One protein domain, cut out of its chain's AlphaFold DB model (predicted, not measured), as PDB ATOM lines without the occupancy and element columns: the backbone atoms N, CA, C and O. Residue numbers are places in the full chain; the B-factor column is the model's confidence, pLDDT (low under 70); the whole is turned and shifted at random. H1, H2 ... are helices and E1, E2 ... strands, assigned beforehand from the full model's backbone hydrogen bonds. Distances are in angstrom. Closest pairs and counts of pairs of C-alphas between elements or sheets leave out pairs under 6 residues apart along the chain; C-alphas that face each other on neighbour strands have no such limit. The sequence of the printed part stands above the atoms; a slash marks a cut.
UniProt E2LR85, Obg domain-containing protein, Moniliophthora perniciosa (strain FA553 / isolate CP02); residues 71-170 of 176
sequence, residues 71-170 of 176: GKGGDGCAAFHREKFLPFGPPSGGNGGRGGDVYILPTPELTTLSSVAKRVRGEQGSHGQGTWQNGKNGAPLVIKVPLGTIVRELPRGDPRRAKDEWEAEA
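What this domain is: This is residues 71 to 170 of the 176 residues of the protein "Obg domain-containing protein" of Moniliophthora perniciosa (strain FA553 / isolate CP02) (UniProt E2LR85). Little regular structure is here: residues 71 to 101 and 122 to 140 run out and fold back side by side as a long arm, with parallel strands E1 and E3 at one end. Beyond E4, residues 157 to 163 and H1 stick out. The printed part has 100 residues, 26 in named elements, ordered E1, E2, E3, E4, H1; the class is mixed. It is extended, radius of gyration of the C-alphas 20.7 A, spanning 66 by 39 by 16 A.

How they stand to each other: Find E1, residues 102 to 107, and E3, residues 141 to 146: parallel at 31 degrees, N 103 and O 141 within hydrogen-bond range at 2.8 A. E2, residues 119 to 121, and E4, residues 149 to 153, pair with no named strand. H1, residues 165 to 170, has every O i to N i+4 pair within range.

Where its parts are: From C-alpha 102 at (118.389, 145.624, 77.564), E1 runs 15.7 A. E2 spans 6.7 A, E3 16.7 A, E4 13.2 A; H1, 8.7 A, ends at (127.233, 134.777, 53.862).

The domain as a whole: The farthest C-alphas, Phe 85 and Thr 111, are 66.8 A apart. The printed part has no cut; links E1 to E2, E2 to E3 and E4 to H1 are long. Residues 163 to 170 have pLDDT under 70.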
ATOM      1  N   GLY A  71     122.437 140.413  76.041       92.62
ATOM      2  CA  GLY A  71     123.529 139.604  76.560       92.62
ATOM      3  C   GLY A  71     123.486 138.183  76.004       92.62
ATOM      4  O   GLY A  71     122.419 137.573  75.918       92.62
ATOM      5  N   LYS A  72     124.646 137.621  75.654       93.56
ATOM      6  CA  LYS A  72     124.735 136.192  75.330       93.56
ATOM      7  C   LYS A  72     124.469 135.376  76.604       93.56
ATOM      8  O   LYS A  72     124.997 135.715  77.662       93.56
ATOM      9  N   GLY A  73     123.681 134.305  76.503       94.25
ATOM     10  CA  GLY A  73     123.604 133.293  77.556       94.25
ATOM     11  C   GLY A  73     124.949 132.590  77.757       94.25
ATOM     12  O   GLY A  73     125.704 132.392  76.800       94.25
ATOM     13  N   GLY A  74     125.243 132.241  79.005       94.69
ATOM     14  CA  GLY A  74     126.386 131.411  79.346       94.69
ATOM     15  C   GLY A  74     126.181 129.985  78.847       94.69
ATOM     16  O   GLY A  74     125.065 129.471  78.821       94.69
ATOM     17  N   ASP A  75     127.271 129.343  78.454       95.12
ATOM     18  CA  ASP A  75     127.243 127.939  78.040       95.12
ATOM     19  C   ASP A  75     127.160 127.016  79.276       95.12
ATOM     20  O   ASP A  75     127.706 127.329  80.342       95.12
ATOM     21  N   GLY A  76     126.457 125.888  79.144       94.06
ATOM     22  CA  GLY A  76     126.425 124.844  80.171       94.06
ATOM     23  C   GLY A  76     127.761 124.105  80.265       94.06
ATOM     24  O   GLY A  76     128.503 124.018  79.288       94.06
ATOM     25  N   CYS A  77     128.073 123.566  81.442       94.06
ATOM     26  CA  CYS A  77     129.290 122.788  81.654       94.06
ATOM     27  C   CYS A  77     128.969 121.295  81.673       94.06
ATOM     28  O   CYS A  77     128.095 120.864  82.417       94.06
ATOM     29  N   ALA A  78     129.702 120.496  80.900       93.50
ATOM     30  CA  ALA A  78     129.712 119.046  81.051       93.50
ATOM     31  C   ALA A  78     130.871 118.658  81.980       93.50
ATOM     32  O   ALA A  78     132.034 118.687  81.581       93.50
ATOM     33  N   ALA A  79     130.557 118.320  83.230       90.25
ATOM     34  CA  ALA A  79     131.534 117.897  84.229       90.25
ATOM     35  C   ALA A  79     131.053 116.641  84.959       90.25
ATOM     36  O   ALA A  79     129.852 116.430  85.121       90.25
ATOM     37  N   PHE A  80     131.998 115.834  85.436       91.94
ATOM     38  CA  PHE A  80     131.744 114.661  86.270       91.94
ATOM     39  C   PHE A  80     132.404 114.867  87.627       91.94
ATOM     40  O   PHE A  80     133.533 115.356  87.706       91.94
ATOM     41  N   HIS A  81     131.694 114.529  88.703       90.50
ATOM     42  CA  HIS A  81     132.286 114.571  90.036       90.50
ATOM     43  C   HIS A  81     133.352 113.473  90.161       90.50
ATOM     44  O   HIS A  81     133.164 112.377  89.641       90.50
ATOM     45  N   ARG A  82     134.488 113.753  90.809       89.12
ATOM     46  CA  ARG A  82     135.570 112.769  90.979       89.12
ATOM     47  C   ARG A  82     135.824 112.558  92.461       89.12
ATOM     48  O   ARG A  82     136.346 113.443  93.130       89.12
ATOM     49  N   GLU A  83     135.499 111.365  92.939       89.81
ATOM     50  CA  GLU A  83     135.810 110.909  94.290       89.81
ATOM     51  C   GLU A  83     136.909 109.850  94.237       89.81
ATOM     52  O   GLU A  83     136.989 109.061  93.299       89.81
ATOM     53  N   LYS A  84     137.766 109.814  95.261       88.00
ATOM     54  CA  LYS A  84     138.963 108.957  95.288       88.00
ATOM     55  C   LYS A  84     138.658 107.458  95.135       88.00
ATOM     56  O   LYS A  84     139.519 106.722  94.665       88.00
ATOM     57  N   PHE A  85     137.460 107.014  95.520       86.38
ATOM     58  CA  PHE A  85     137.062 105.602  95.520       86.38
ATOM     59  C   PHE A  85     135.981 105.258  94.485       86.38
ATOM     60  O   PHE A  85     135.553 104.108  94.427       86.38
ATOM     61  N   LEU A  86     135.551 106.221  93.661       83.56
ATOM     62  CA  LEU A  86     134.487 106.017  92.681       83.56
ATOM     63  C   LEU A  86     135.039 106.210  91.258       83.56
ATOM     64  O   LEU A  86     135.382 107.335  90.886       83.56
ATOM     65  N   PRO A  87     135.152 105.138  90.445       84.38
ATOM     66  CA  PRO A  87     135.744 105.227  89.108       84.38
ATOM     67  C   PRO A  87     134.886 106.050  88.134       84.38
ATOM     68  O   PRO A  87     135.433 106.742  87.278       84.38
ATOM     69  N   PHE A  88     133.559 106.025  88.298       87.06
ATOM     70  CA  PHE A  88     132.611 106.846  87.545       87.06
ATOM     71  C   PHE A  88     131.748 107.633  88.523       87.06
ATOM     72  O   PHE A  88     130.883 107.067  89.190       87.06
ATOM     73  N   GLY A  89     132.007 108.933  88.636       88.25
ATOM     74  CA  GLY A  89     131.160 109.809  89.431       88.25
ATOM     75  C   GLY A  89     129.967 110.349  88.642       88.25
ATOM     76  O   GLY A  89     129.966 110.328  87.407       88.25
ATOM     77  N   PRO A  90     128.940 110.842  89.349       92.06
ATOM     78  CA  PRO A  90     127.752 111.399  88.719       92.06
ATOM     79  C   PRO A  90     128.088 112.648  87.884       92.06
ATOM     80  O   PRO A  90     129.069 113.351  88.174       92.06
ATOM     81  N   PRO A  91     127.269 112.975  86.866       93.19
ATOM     82  CA  PRO A  91     127.370 114.254  86.179       93.19
ATOM     83  C   PRO A  91     127.134 115.389  87.188       93.19
ATOM     84  O   PRO A  91     126.139 115.411  87.909       93.19
ATOM     85  N   SER A  92     128.074 116.325  87.249       93.94
ATOM     86  CA  SER A  92     128.070 117.487  88.147       93.94
ATOM     87  C   SER A  92     128.146 118.812  87.390       93.94
ATOM     88  O   SER A  92     128.521 119.840  87.951       93.94
ATOM     89  N   GLY A  93     127.813 118.789  86.101       94.12
ATOM     90  CA  GLY A  93     127.746 119.970  85.256       94.12
ATOM     91  C   GLY A  93     126.656 120.948  85.691       94.12
ATOM     92  O   GLY A  93     125.504 120.556  85.860       94.12
ATOM     93  N   GLY A  94     127.016 122.216  85.869       94.81
ATOM     94  CA  GLY A  94     126.070 123.302  86.099       94.81
ATOM     95  C   GLY A  94     125.552 123.938  84.808       94.81
ATOM     96  O   GLY A  94     126.198 123.902  83.755       94.81
ATOM     97  N   ASN A  95     124.387 124.576  84.906       95.56
ATOM     98  CA  ASN A  95     123.768 125.309  83.803       95.56
ATOM     99  C   ASN A  95     124.456 126.660  83.579       95.56
ATOM    100  O   ASN A  95     124.960 127.272  84.521       95.56
ATOM    101  N   GLY A  96     124.443 127.153  82.342       96.06
ATOM    102  CA  GLY A  96     124.877 128.513  82.035       96.06
ATOM    103  C   GLY A  96     123.858 129.561  82.486       96.06
ATOM    104  O   GLY A  96     122.652 129.314  82.492       96.06
ATOM    105  N   GLY A  97     124.346 130.732  82.889       95.81
ATOM    106  CA  GLY A  97     123.508 131.843  83.333       95.81
ATOM    107  C   GLY A  97     122.827 132.564  82.171       95.81
ATOM    108  O   GLY A  97     123.334 132.594  81.047       95.81
ATOM    109  N   ARG A  98     121.677 133.193  82.432       95.81
ATOM    110  CA  ARG A  98     120.953 133.961  81.409       95.81
ATOM    111  C   ARG A  98     121.731 135.230  81.043       95.81
ATOM    112  O   ARG A  98     122.342 135.854  81.907       95.81
ATOM    113  N   GLY A  99     121.703 135.613  79.768       95.06
ATOM    114  CA  GLY A  99     122.237 136.901  79.324       95.06
ATOM    115  C   GLY A  99     121.381 138.069  79.818       95.06
ATOM    116  O   GLY A  99     120.176 137.915  80.015       95.06
ATOM    117  N   GLY A 100     122.005 139.224  80.029       95.12
ATOM    118  CA  GLY A 100     121.329 140.434  80.483       95.12
ATOM    119  C   GLY A 100     120.399 141.010  79.417       95.12
ATOM    120  O   GLY A 100     120.787 141.177  78.254       95.12
ATOM    121  N   ASP A 101     119.175 141.341  79.819       94.38
ATOM    122  CA  ASP A 101     118.227 142.056  78.966       94.38
ATOM    123  C   ASP A 101     118.620 143.537  78.847       94.38
ATOM    124  O   ASP A 101     119.278 144.100  79.728       94.38
ATOM    125  N   VAL A 102     118.191 144.185  77.762       94.12
ATOM    126  CA  VAL A 102     118.389 145.624  77.564       94.12
ATOM    127  C   VAL A 102     117.050 146.337  77.672       94.12
ATOM    128  O   VAL A 102     116.119 146.041  76.926       94.12
ATOM    129  N   TYR A 103     116.975 147.303  78.580       94.31
ATOM    130  CA  TYR A 103     115.794 148.121  78.817       94.31
ATOM    131  C   TYR A 103     116.046 149.556  78.378       94.31
ATOM    132  O   TYR A 103     117.147 150.084  78.528       94.31
ATOM    133  N   ILE A 104     115.006 150.209  77.868       93.88
ATOM    134  CA  ILE A 104     115.018 151.644  77.599       93.88
ATOM    135  C   ILE A 104     114.187 152.316  78.682       93.88
ATOM    136  O   ILE A 104     113.000 152.031  78.822       93.88
ATOM    137  N   LEU A 105     114.815 153.212  79.436       94.44
ATOM    138  CA  LEU A 105     114.169 153.969  80.497       94.44
ATOM    139  C   LEU A 105     114.077 155.446  80.094       94.44
ATOM    140  O   LEU A 105     115.109 156.107  79.955       94.44
ATOM    141  N   PRO A 106     112.869 156.000  79.924       92.75
ATOM    142  CA  PRO A 106     112.715 157.430  79.724       92.75
ATOM    143  C   PRO A 106     112.997 158.194  81.031       92.75
ATOM    144  O   PRO A 106     112.557 157.796  82.106       92.75
ATOM    145  N   THR A 107     113.762 159.283  80.963       91.69
ATOM    146  CA  THR A 107     114.205 160.080  82.120       91.69
ATOM    147  C   THR A 107     114.125 161.580  81.788       91.69
ATOM    148  O   THR A 107     114.498 161.967  80.679       91.69
ATOM    149  N   PRO A 108     113.663 162.446  82.714       91.06
ATOM    150  CA  PRO A 108     113.580 163.898  82.495       91.06
ATOM    151  C   PRO A 108     114.943 164.612  82.513       91.06
ATOM    152  O   PRO A 108     115.051 165.732  82.034       91.06
ATOM    153  N   GLU A 109     115.978 163.970  83.061       88.75
ATOM    154  CA  GLU A 109     117.342 164.511  83.186       88.75
ATOM    155  C   GLU A 109     118.030 164.735  81.831       88.75
ATOM    156  O   GLU A 109     118.963 165.529  81.727       88.75
ATOM    157  N   LEU A 110     117.596 164.017  80.792       86.81
ATOM    158  CA  LEU A 110     118.193 164.075  79.464       86.81
ATOM    159  C   LEU A 110     117.292 164.864  78.519       86.81
ATOM    160  O   LEU A 110     116.103 164.586  78.405       86.81
ATOM    161  N   THR A 111     117.883 165.804  77.785       86.94
ATOM    162  CA  THR A 111     117.193 166.609  76.763       86.94
ATOM    163  C   THR A 111     117.520 166.171  75.334       86.94
ATOM    164  O   THR A 111     116.769 166.490  74.408       86.94
ATOM    165  N   THR A 112     118.612 165.427  75.145       86.62
ATOM    166  CA  THR A 112     119.216 165.100  73.842       86.62
ATOM    167  C   THR A 112     119.606 163.618  73.783       86.62
ATOM    168  O   THR A 112     119.955 163.039  74.808       86.62
ATOM    169  N   LEU A 113     119.603 163.003  72.591       86.75
ATOM    170  CA  LEU A 113     120.068 161.617  72.380       86.75
ATOM    171  C   LEU A 113     121.590 161.488  72.185       86.75
ATOM    172  O   LEU A 113     122.086 160.405  71.891       86.75
ATOM    173  N   SER A 114     122.347 162.572  72.346       86.25
ATOM    174  CA  SER A 114     123.802 162.597  72.146       86.25
ATOM    175  C   SER A 114     124.569 161.739  73.157       86.25
ATOM    176  O   SER A 114     125.670 161.286  72.855       86.25
ATOM    177  N   SER A 115     123.992 161.493  74.337       84.50
ATOM    178  CA  SER A 115     124.579 160.659  75.392       84.50
ATOM    179  C   SER A 115     124.429 159.156  75.142       84.50
ATOM    180  O   SER A 115     125.108 158.358  75.788       84.50
ATOM    181  N   VAL A 116     123.553 158.748  74.219       87.88
ATOM    182  CA  VAL A 116     123.276 157.336  73.948       87.88
ATOM    183  C   VAL A 116     124.357 156.760  73.031       87.88
ATOM    184  O   VAL A 116     124.643 157.283  71.953       87.88
ATOM    185  N   ALA A 117     124.955 155.642  73.442       87.06
ATOM    186  CA  ALA A 117     125.946 154.942  72.633       87.06
ATOM    187  C   ALA A 117     125.308 154.314  71.380       87.06
ATOM    188  O   ALA A 117     124.262 153.673  71.449       87.06
ATOM    189  N   LYS A 118     125.982 154.427  70.226       86.44
ATOM    190  CA  LYS A 118     125.523 153.837  68.949       86.44
ATOM    191  C   LYS A 118     125.449 152.308  68.967       86.44
ATOM    192  O   LYS A 118     124.686 151.723  68.208       86.44
ATOM    193  N   ARG A 119     126.277 151.655  69.787       86.56
ATOM    194  CA  ARG A 119     126.319 150.196  69.948       86.56
ATOM    195  C   ARG A 119     126.168 149.880  71.422       86.56
ATOM    196  O   ARG A 119     127.002 150.295  72.223       86.56
ATOM    197  N   VAL A 120     125.131 149.132  71.757       90.00
ATOM    198  CA  VAL A 120     124.841 148.697  73.117       90.00
ATOM    199  C   VAL A 120     124.800 147.176  73.128       90.00
ATOM    200  O   VAL A 120     124.232 146.551  72.233       90.00
ATOM    201  N   ARG A 121     125.462 146.567  74.109       89.75
ATOM    202  CA  ARG A 121     125.493 145.116  74.294       89.75
ATOM    203  C   ARG A 121     125.176 144.821  75.753       89.75
ATOM    204  O   ARG A 121     125.837 145.380  76.622       89.75
ATOM    205  N   GLY A 122     124.175 143.980  75.995       91.38
ATOM    206  CA  GLY A 122     123.851 143.492  77.335       91.38
ATOM    207  C   GLY A 122     124.994 142.674  77.941       91.38
ATOM    208  O   GLY A 122     125.866 142.166  77.226       91.38
ATOM    209  N   GLU A 123     124.996 142.549  79.266       93.62
ATOM    210  CA  GLU A 123     125.999 141.752  79.969       93.62
ATOM    211  C   GLU A 123     125.838 140.263  79.639       93.62
ATOM    212  O   GLU A 123     124.726 139.742  79.555       93.62
ATOM    213  N   GLN A 124     126.947 139.561  79.431       93.81
ATOM    214  CA  GLN A 124     126.912 138.129  79.144       93.81
ATOM    215  C   GLN A 124     126.660 137.334  80.429       93.81
ATOM    216  O   GLN A 124     127.193 137.662  81.487       93.81
ATOM    217  N   GLY A 125     125.867 136.270  80.326       94.50
ATOM    218  CA  GLY A 125     125.718 135.302  81.406       94.50
ATOM    219  C   GLY A 125     127.025 134.543  81.629       94.50
ATOM    220  O   GLY A 125     127.770 134.268  80.687       94.50
ATOM    221  N   SER A 126     127.318 134.192  82.879       95.44
ATOM    222  CA  SER A 126     128.489 133.363  83.183       95.44
ATOM    223  C   SER A 126     128.241 131.910  82.778       95.44
ATOM    224  O   SER A 126     127.112 131.422  82.836       95.44
ATOM    225  N   HIS A 127     129.301 131.198  82.409       95.81
ATOM    226  CA  HIS A 127     129.230 129.766  82.125       95.81
ATOM    227  C   HIS A 127     128.893 128.960  83.385       95.81
ATOM    228  O   HIS A 127     129.202 129.378  84.506       95.81
ATOM    229  N   GLY A 128     128.275 127.797  83.185       94.81
ATOM    230  CA  GLY A 128     128.154 126.796  84.237       94.81
ATOM    231  C   GLY A 128     129.530 126.294  84.669       94.81
ATOM    232  O   GLY A 128     130.500 126.365  83.911       94.81
ATOM    233  N   GLN A 129     129.625 125.784  85.888       94.06
ATOM    234  CA  GLN A 129     130.838 125.164  86.416       94.06
ATOM    235  C   GLN A 129     130.541 123.746  86.905       94.06
ATOM    236  O   GLN A 129     129.385 123.332  87.008       94.06
ATOM    237  N   GLY A 130     131.595 122.975  87.173       91.75
ATOM    238  CA  GLY A 130     131.459 121.672  87.816       91.75
ATOM    239  C   GLY A 130     130.952 121.795  89.254       91.75
ATOM    240  O   GLY A 130     130.833 122.891  89.804       91.75
ATOM    241  N   THR A 131     130.680 120.655  89.884       91.06
ATOM    242  CA  THR A 131     130.192 120.618  91.274       91.06
ATOM    243  C   THR A 131     128.820 121.292  91.426       91.06
ATOM    244  O   THR A 131     128.559 121.979  92.410       91.06
ATOM    245  N   TRP A 132     127.929 121.094  90.447       91.31
ATOM    246  CA  TRP A 132     126.542 121.583  90.451       91.31
ATOM    247  C   TRP A 132     126.416 123.112  90.536       91.31
ATOM    248  O   TRP A 132     125.396 123.647  90.977       91.31
ATOM    249  N   GLN A 133     127.450 123.839  90.108       94.12
ATOM    250  CA  GLN A 133     127.482 125.294  90.183       94.12
ATOM    251  C   GLN A 133     126.916 125.929  88.916       94.12
ATOM    252  O   GLN A 133     127.522 125.890  87.845       94.12
ATOM    253  N   ASN A 134     125.760 126.572  89.052       95.50
ATOM    254  CA  ASN A 134     125.141 127.312  87.959       95.50
ATOM    255  C   ASN A 134     125.840 128.657  87.715       95.50
ATOM    256  O   ASN A 134     126.311 129.322  88.642       95.50
ATOM    257  N   GLY A 135     125.870 129.070  86.451       95.25
ATOM    258  CA  GLY A 135     126.382 130.361  86.023       95.25
ATOM    259  C   GLY A 135     125.506 131.517  86.506       95.25
ATOM    260  O   GLY A 135     124.281 131.420  86.575       95.25
ATOM    261  N   LYS A 136     126.142 132.645  86.831       95.88
ATOM    262  CA  LYS A 136     125.456 133.889  87.196       95.88
ATOM    263  C   LYS A 136     124.715 134.482  86.001       95.88
ATOM    264  O   LYS A 136     125.227 134.479  84.880       95.88
ATOM    265  N   ASN A 137     123.547 135.051  86.273       95.50
ATOM    266  CA  ASN A 137     122.804 135.836  85.294       95.50
ATOM    267  C   ASN A 137     123.520 137.168  85.037       95.50
ATOM    268  O   ASN A 137     123.997 137.795  85.983       95.50
ATOM    269  N   GLY A 138     123.583 137.587  83.773       94.62
ATOM    270  CA  GLY A 138     124.080 138.908  83.394       94.62
ATOM    271  C   GLY A 138     123.143 140.003  83.903       94.62
ATOM    272  O   GLY A 138     121.920 139.826  83.897       94.62
ATOM    273  N   ALA A 139     123.697 141.127  84.356       95.06
ATOM    274  CA  ALA A 139     122.892 142.233  84.840       95.06
ATOM    275  C   ALA A 139     122.121 142.899  83.687       95.06
ATOM    276  O   ALA A 139     122.606 142.969  82.548       95.06
ATOM    277  N   PRO A 140     120.909 143.403  83.966       94.31
ATOM    278  CA  PRO A 140     120.147 144.152  82.985       94.31
ATOM    279  C   PRO A 140     120.844 145.478  82.675       94.31
ATOM    280  O   PRO A 140     121.297 146.192  83.571       94.31
ATOM    281  N   LEU A 141     120.889 145.836  81.395       93.81
ATOM    282  CA  LEU A 141     121.465 147.093  80.939       93.81
ATOM    283  C   LEU A 141     120.353 148.098  80.650       93.81
ATOM    284  O   LEU A 141     119.471 147.837  79.836       93.81
ATOM    285  N   VAL A 142     120.404 149.263  81.294       94.19
ATOM    286  CA  VAL A 142     119.378 150.303  81.149       94.19
ATOM    287  C   VAL A 142     119.922 151.473  80.333       94.19
ATOM    288  O   VAL A 142     120.844 152.167  80.756       94.19
ATOM    289  N   ILE A 143     119.326 151.714  79.166       93.19
ATOM    290  CA  ILE A 143     119.593 152.877  78.320       93.19
ATOM    291  C   ILE A 143     118.641 153.995  78.737       93.19
ATOM    292  O   ILE A 143     117.428 153.881  78.564       93.19
ATOM    293  N   LYS A 144     119.188 155.094  79.257       92.81
ATOM    294  CA  LYS A 144     118.396 156.283  79.585       92.81
ATOM    295  C   LYS A 144     118.140 157.118  78.329       92.81
ATOM    296  O   LYS A 144     119.075 157.409  77.587       92.81
ATOM    297  N   VAL A 145     116.892 157.526  78.110       93.12
ATOM    298  CA  VAL A 145     116.481 158.370  76.972       93.12
ATOM    299  C   VAL A 145     115.623 159.552  77.438       93.12
ATOM    300  O   VAL A 145     114.965 159.445  78.468       93.12
ATOM    301  N   PRO A 146     115.589 160.679  76.705       93.25
ATOM    302  CA  PRO A 146     114.664 161.774  76.979       93.25
ATOM    303  C   PRO A 146     113.202 161.318  76.949       93.25
ATOM    304  O   PRO A 146     112.815 160.455  76.151       93.25
ATOM    305  N   LEU A 147     112.362 161.963  77.760       92.69
ATOM    306  CA  LEU A 147     110.906 161.834  77.661       92.69
ATOM    307  C   LEU A 147     110.415 162.246  76.261       92.69
ATOM    308  O   LEU A 147     110.950 163.162  75.639       92.69
ATOM    309  N   GLY A 148     109.396 161.546  75.753       88.00
ATOM    310  CA  GLY A 148     108.866 161.771  74.401       88.00
ATOM    311  C   GLY A 148     109.686 161.130  73.271       88.00
ATOM    312  O   GLY A 148     109.414 161.386  72.097       88.00
ATOM    313  N   THR A 149     110.670 160.285  73.602       91.56
ATOM    314  CA  THR A 149     111.373 159.452  72.615       91.56
ATOM    315  C   THR A 149     110.469 158.290  72.192       91.56
ATOM    316  O   THR A 149     110.084 157.457  73.006       91.56
ATOM    317  N   ILE A 150     110.128 158.229  70.912       92.38
ATOM    318  CA  ILE A 150     109.489 157.096  70.240       92.38
ATOM    319  C   ILE A 150     110.560 156.083  69.890       92.38
ATOM    320  O   ILE A 150     111.586 156.442  69.336       92.38
ATOM    321  N   VAL A 151     110.306 154.809  70.136       92.25
ATOM    322  CA  VAL A 151     111.180 153.734  69.672       92.25
ATOM    323  C   VAL A 151     110.550 153.110  68.425       92.25
ATOM    324  O   VAL A 151     109.337 152.913  68.378       92.25
ATOM    325  N   ARG A 152     111.339 152.860  67.382       90.88
ATOM    326  CA  ARG A 152     110.931 152.162  66.155       90.88
ATOM    327  C   ARG A 152     111.826 150.938  65.964       90.88
ATOM    328  O   ARG A 152     112.849 150.809  66.621       90.88
ATOM    329  N   GLU A 153     111.483 150.045  65.054       89.25
ATOM    330  CA  GLU A 153     112.402 149.004  64.581       89.25
ATOM    331  C   GLU A 153     112.788 149.313  63.129       89.25
ATOM    332  O   GLU A 153     111.990 149.882  62.381       89.25
ATOM    333  N   LEU A 154     114.036 149.021  62.749       88.19
ATOM    334  CA  LEU A 154     114.525 149.224  61.386       88.19
ATOM    335  C   LEU A 154     114.259 147.920  60.635       88.19
ATOM    336  O   LEU A 154     114.680 146.865  61.114       88.19
ATOM    337  N   PRO A 155     113.587 147.962  59.473       85.75
ATOM    338  CA  PRO A 155     113.342 146.755  58.702       85.75
ATOM    339  C   PRO A 155     114.667 146.135  58.243       85.75
ATOM    340  O   PRO A 155     115.649 146.839  58.003       85.75
ATOM    341  N   ARG A 156     114.689 144.803  58.088       77.62
ATOM    342  CA  ARG A 156     115.917 144.051  57.766       77.62
ATOM    343  C   ARG A 156     116.639 144.540  56.505       77.62
ATOM    344  O   ARG A 156     117.862 144.494  56.490       77.62
ATOM    345  N   GLY A 157     115.899 145.011  55.499       77.94
ATOM    346  CA  GLY A 157     116.434 145.459  54.207       77.94
ATOM    347  C   GLY A 157     116.804 146.944  54.109       77.94
ATOM    348  O   GLY A 157     117.067 147.414  53.007       77.94
ATOM    349  N   ASP A 158     116.788 147.710  55.206       81.06
ATOM    350  CA  ASP A 158     117.201 149.120  55.161       81.06
ATOM    351  C   ASP A 158     118.740 149.234  55.110       81.06
ATOM    352  O   ASP A 158     119.414 148.701  55.998       81.06
ATOM    353  N   PRO A 159     119.330 149.968  54.146       76.75
ATOM    354  CA  PRO A 159     120.782 150.157  54.049       76.75
ATOM    355  C   PRO A 159     121.410 150.877  55.254       76.75
ATOM    356  O   PRO A 159     122.628 150.870  55.413       76.75
ATOM    357  N   ARG A 160     120.610 151.525  56.113       77.50
ATOM    358  CA  ARG A 160     121.079 152.174  57.350       77.50
ATOM    359  C   ARG A 160     121.296 151.185  58.495       77.50
ATOM    360  O   ARG A 160     121.865 151.561  59.523       77.50
ATOM    361  N   ARG A 161     120.816 149.947  58.355       78.56
ATOM    362  CA  ARG A 161     121.027 148.870  59.320       78.56
ATOM    363  C   ARG A 161     122.483 148.407  59.238       78.56
ATOM    364  O   ARG A 161     123.015 148.181  58.157       78.56
ATOM    365  N   ALA A 162     123.138 148.244  60.385       70.31
ATOM    366  CA  ALA A 162     124.415 147.540  60.414       70.31
ATOM    367  C   ALA A 162     124.168 146.071  60.034       70.31
ATOM    368  O   ALA A 162     123.340 145.431  60.684       70.31
ATOM    369  N   LYS A 163     124.857 145.568  58.998       65.06
ATOM    370  CA  LYS A 163     124.797 144.154  58.595       65.06
ATOM    371  C   LYS A 163     125.135 143.270  59.793       65.06
ATOM    372  O   LYS A 163     126.084 143.562  60.532       65.06
ATOM    373  N   ASP A 164     124.339 142.230  60.003       66.00
ATOM    374  CA  ASP A 164     124.645 141.247  61.035       66.00
ATOM    375  C   ASP A 164     125.843 140.390  60.622       66.00
ATOM    376  O   ASP A 164     126.118 140.216  59.439       66.00
ATOM    377  N   GLU A 165     126.571 139.869  61.610       63.53
ATOM    378  CA  GLU A 165     127.794 139.078  61.395       63.53
ATOM    379  C   GLU A 165     127.532 137.888  60.442       63.53
ATOM    380  O   GLU A 165     128.320 137.674  59.534       63.53
ATOM    381  N   TRP A 166     126.364 137.234  60.523       58.31
ATOM    382  CA  TRP A 166     125.956 136.171  59.587       58.31
ATOM    383  C   TRP A 166     125.650 136.643  58.163       58.31
ATOM    384  O   TRP A 166     125.955 135.937  57.209       58.31
ATOM    385  N   GLU A 167     125.036 137.819  58.008       65.38
ATOM    386  CA  GLU A 167     124.777 138.396  56.681       65.38
ATOM    387  C   GLU A 167     126.113 138.778  56.015       65.38
ATOM    388  O   GLU A 167     126.291 138.568  54.820       65.38
ATOM    389  N   ALA A 168     127.075 139.270  56.804       69.75
ATOM    390  CA  ALA A 168     128.424 139.582  56.337       69.75
ATOM    391  C   ALA A 168     129.255 138.324  56.016       69.75
ATOM    392  O   ALA A 168     130.016 138.330  55.054       69.75
ATOM    393  N   GLU A 169     129.111 137.249  56.798       68.81
ATOM    394  CA  GLU A 169     129.751 135.951  56.536       68.81
ATOM    395  C   GLU A 169     129.192 135.281  55.271       68.81
ATOM    396  O   GLU A 169     129.966 134.771  54.465       68.81
ATOM    397  N   ALA A 170     127.871 135.317  55.063       69.81
ATOM    398  CA  ALA A 170     127.233 134.777  53.862       69.81
ATOM    399  C   ALA A 170     127.666 135.529  52.593       69.81
ATOM    400  O   ALA A 170     128.042 134.901  51.609       69.81
TER     401      ALA A 170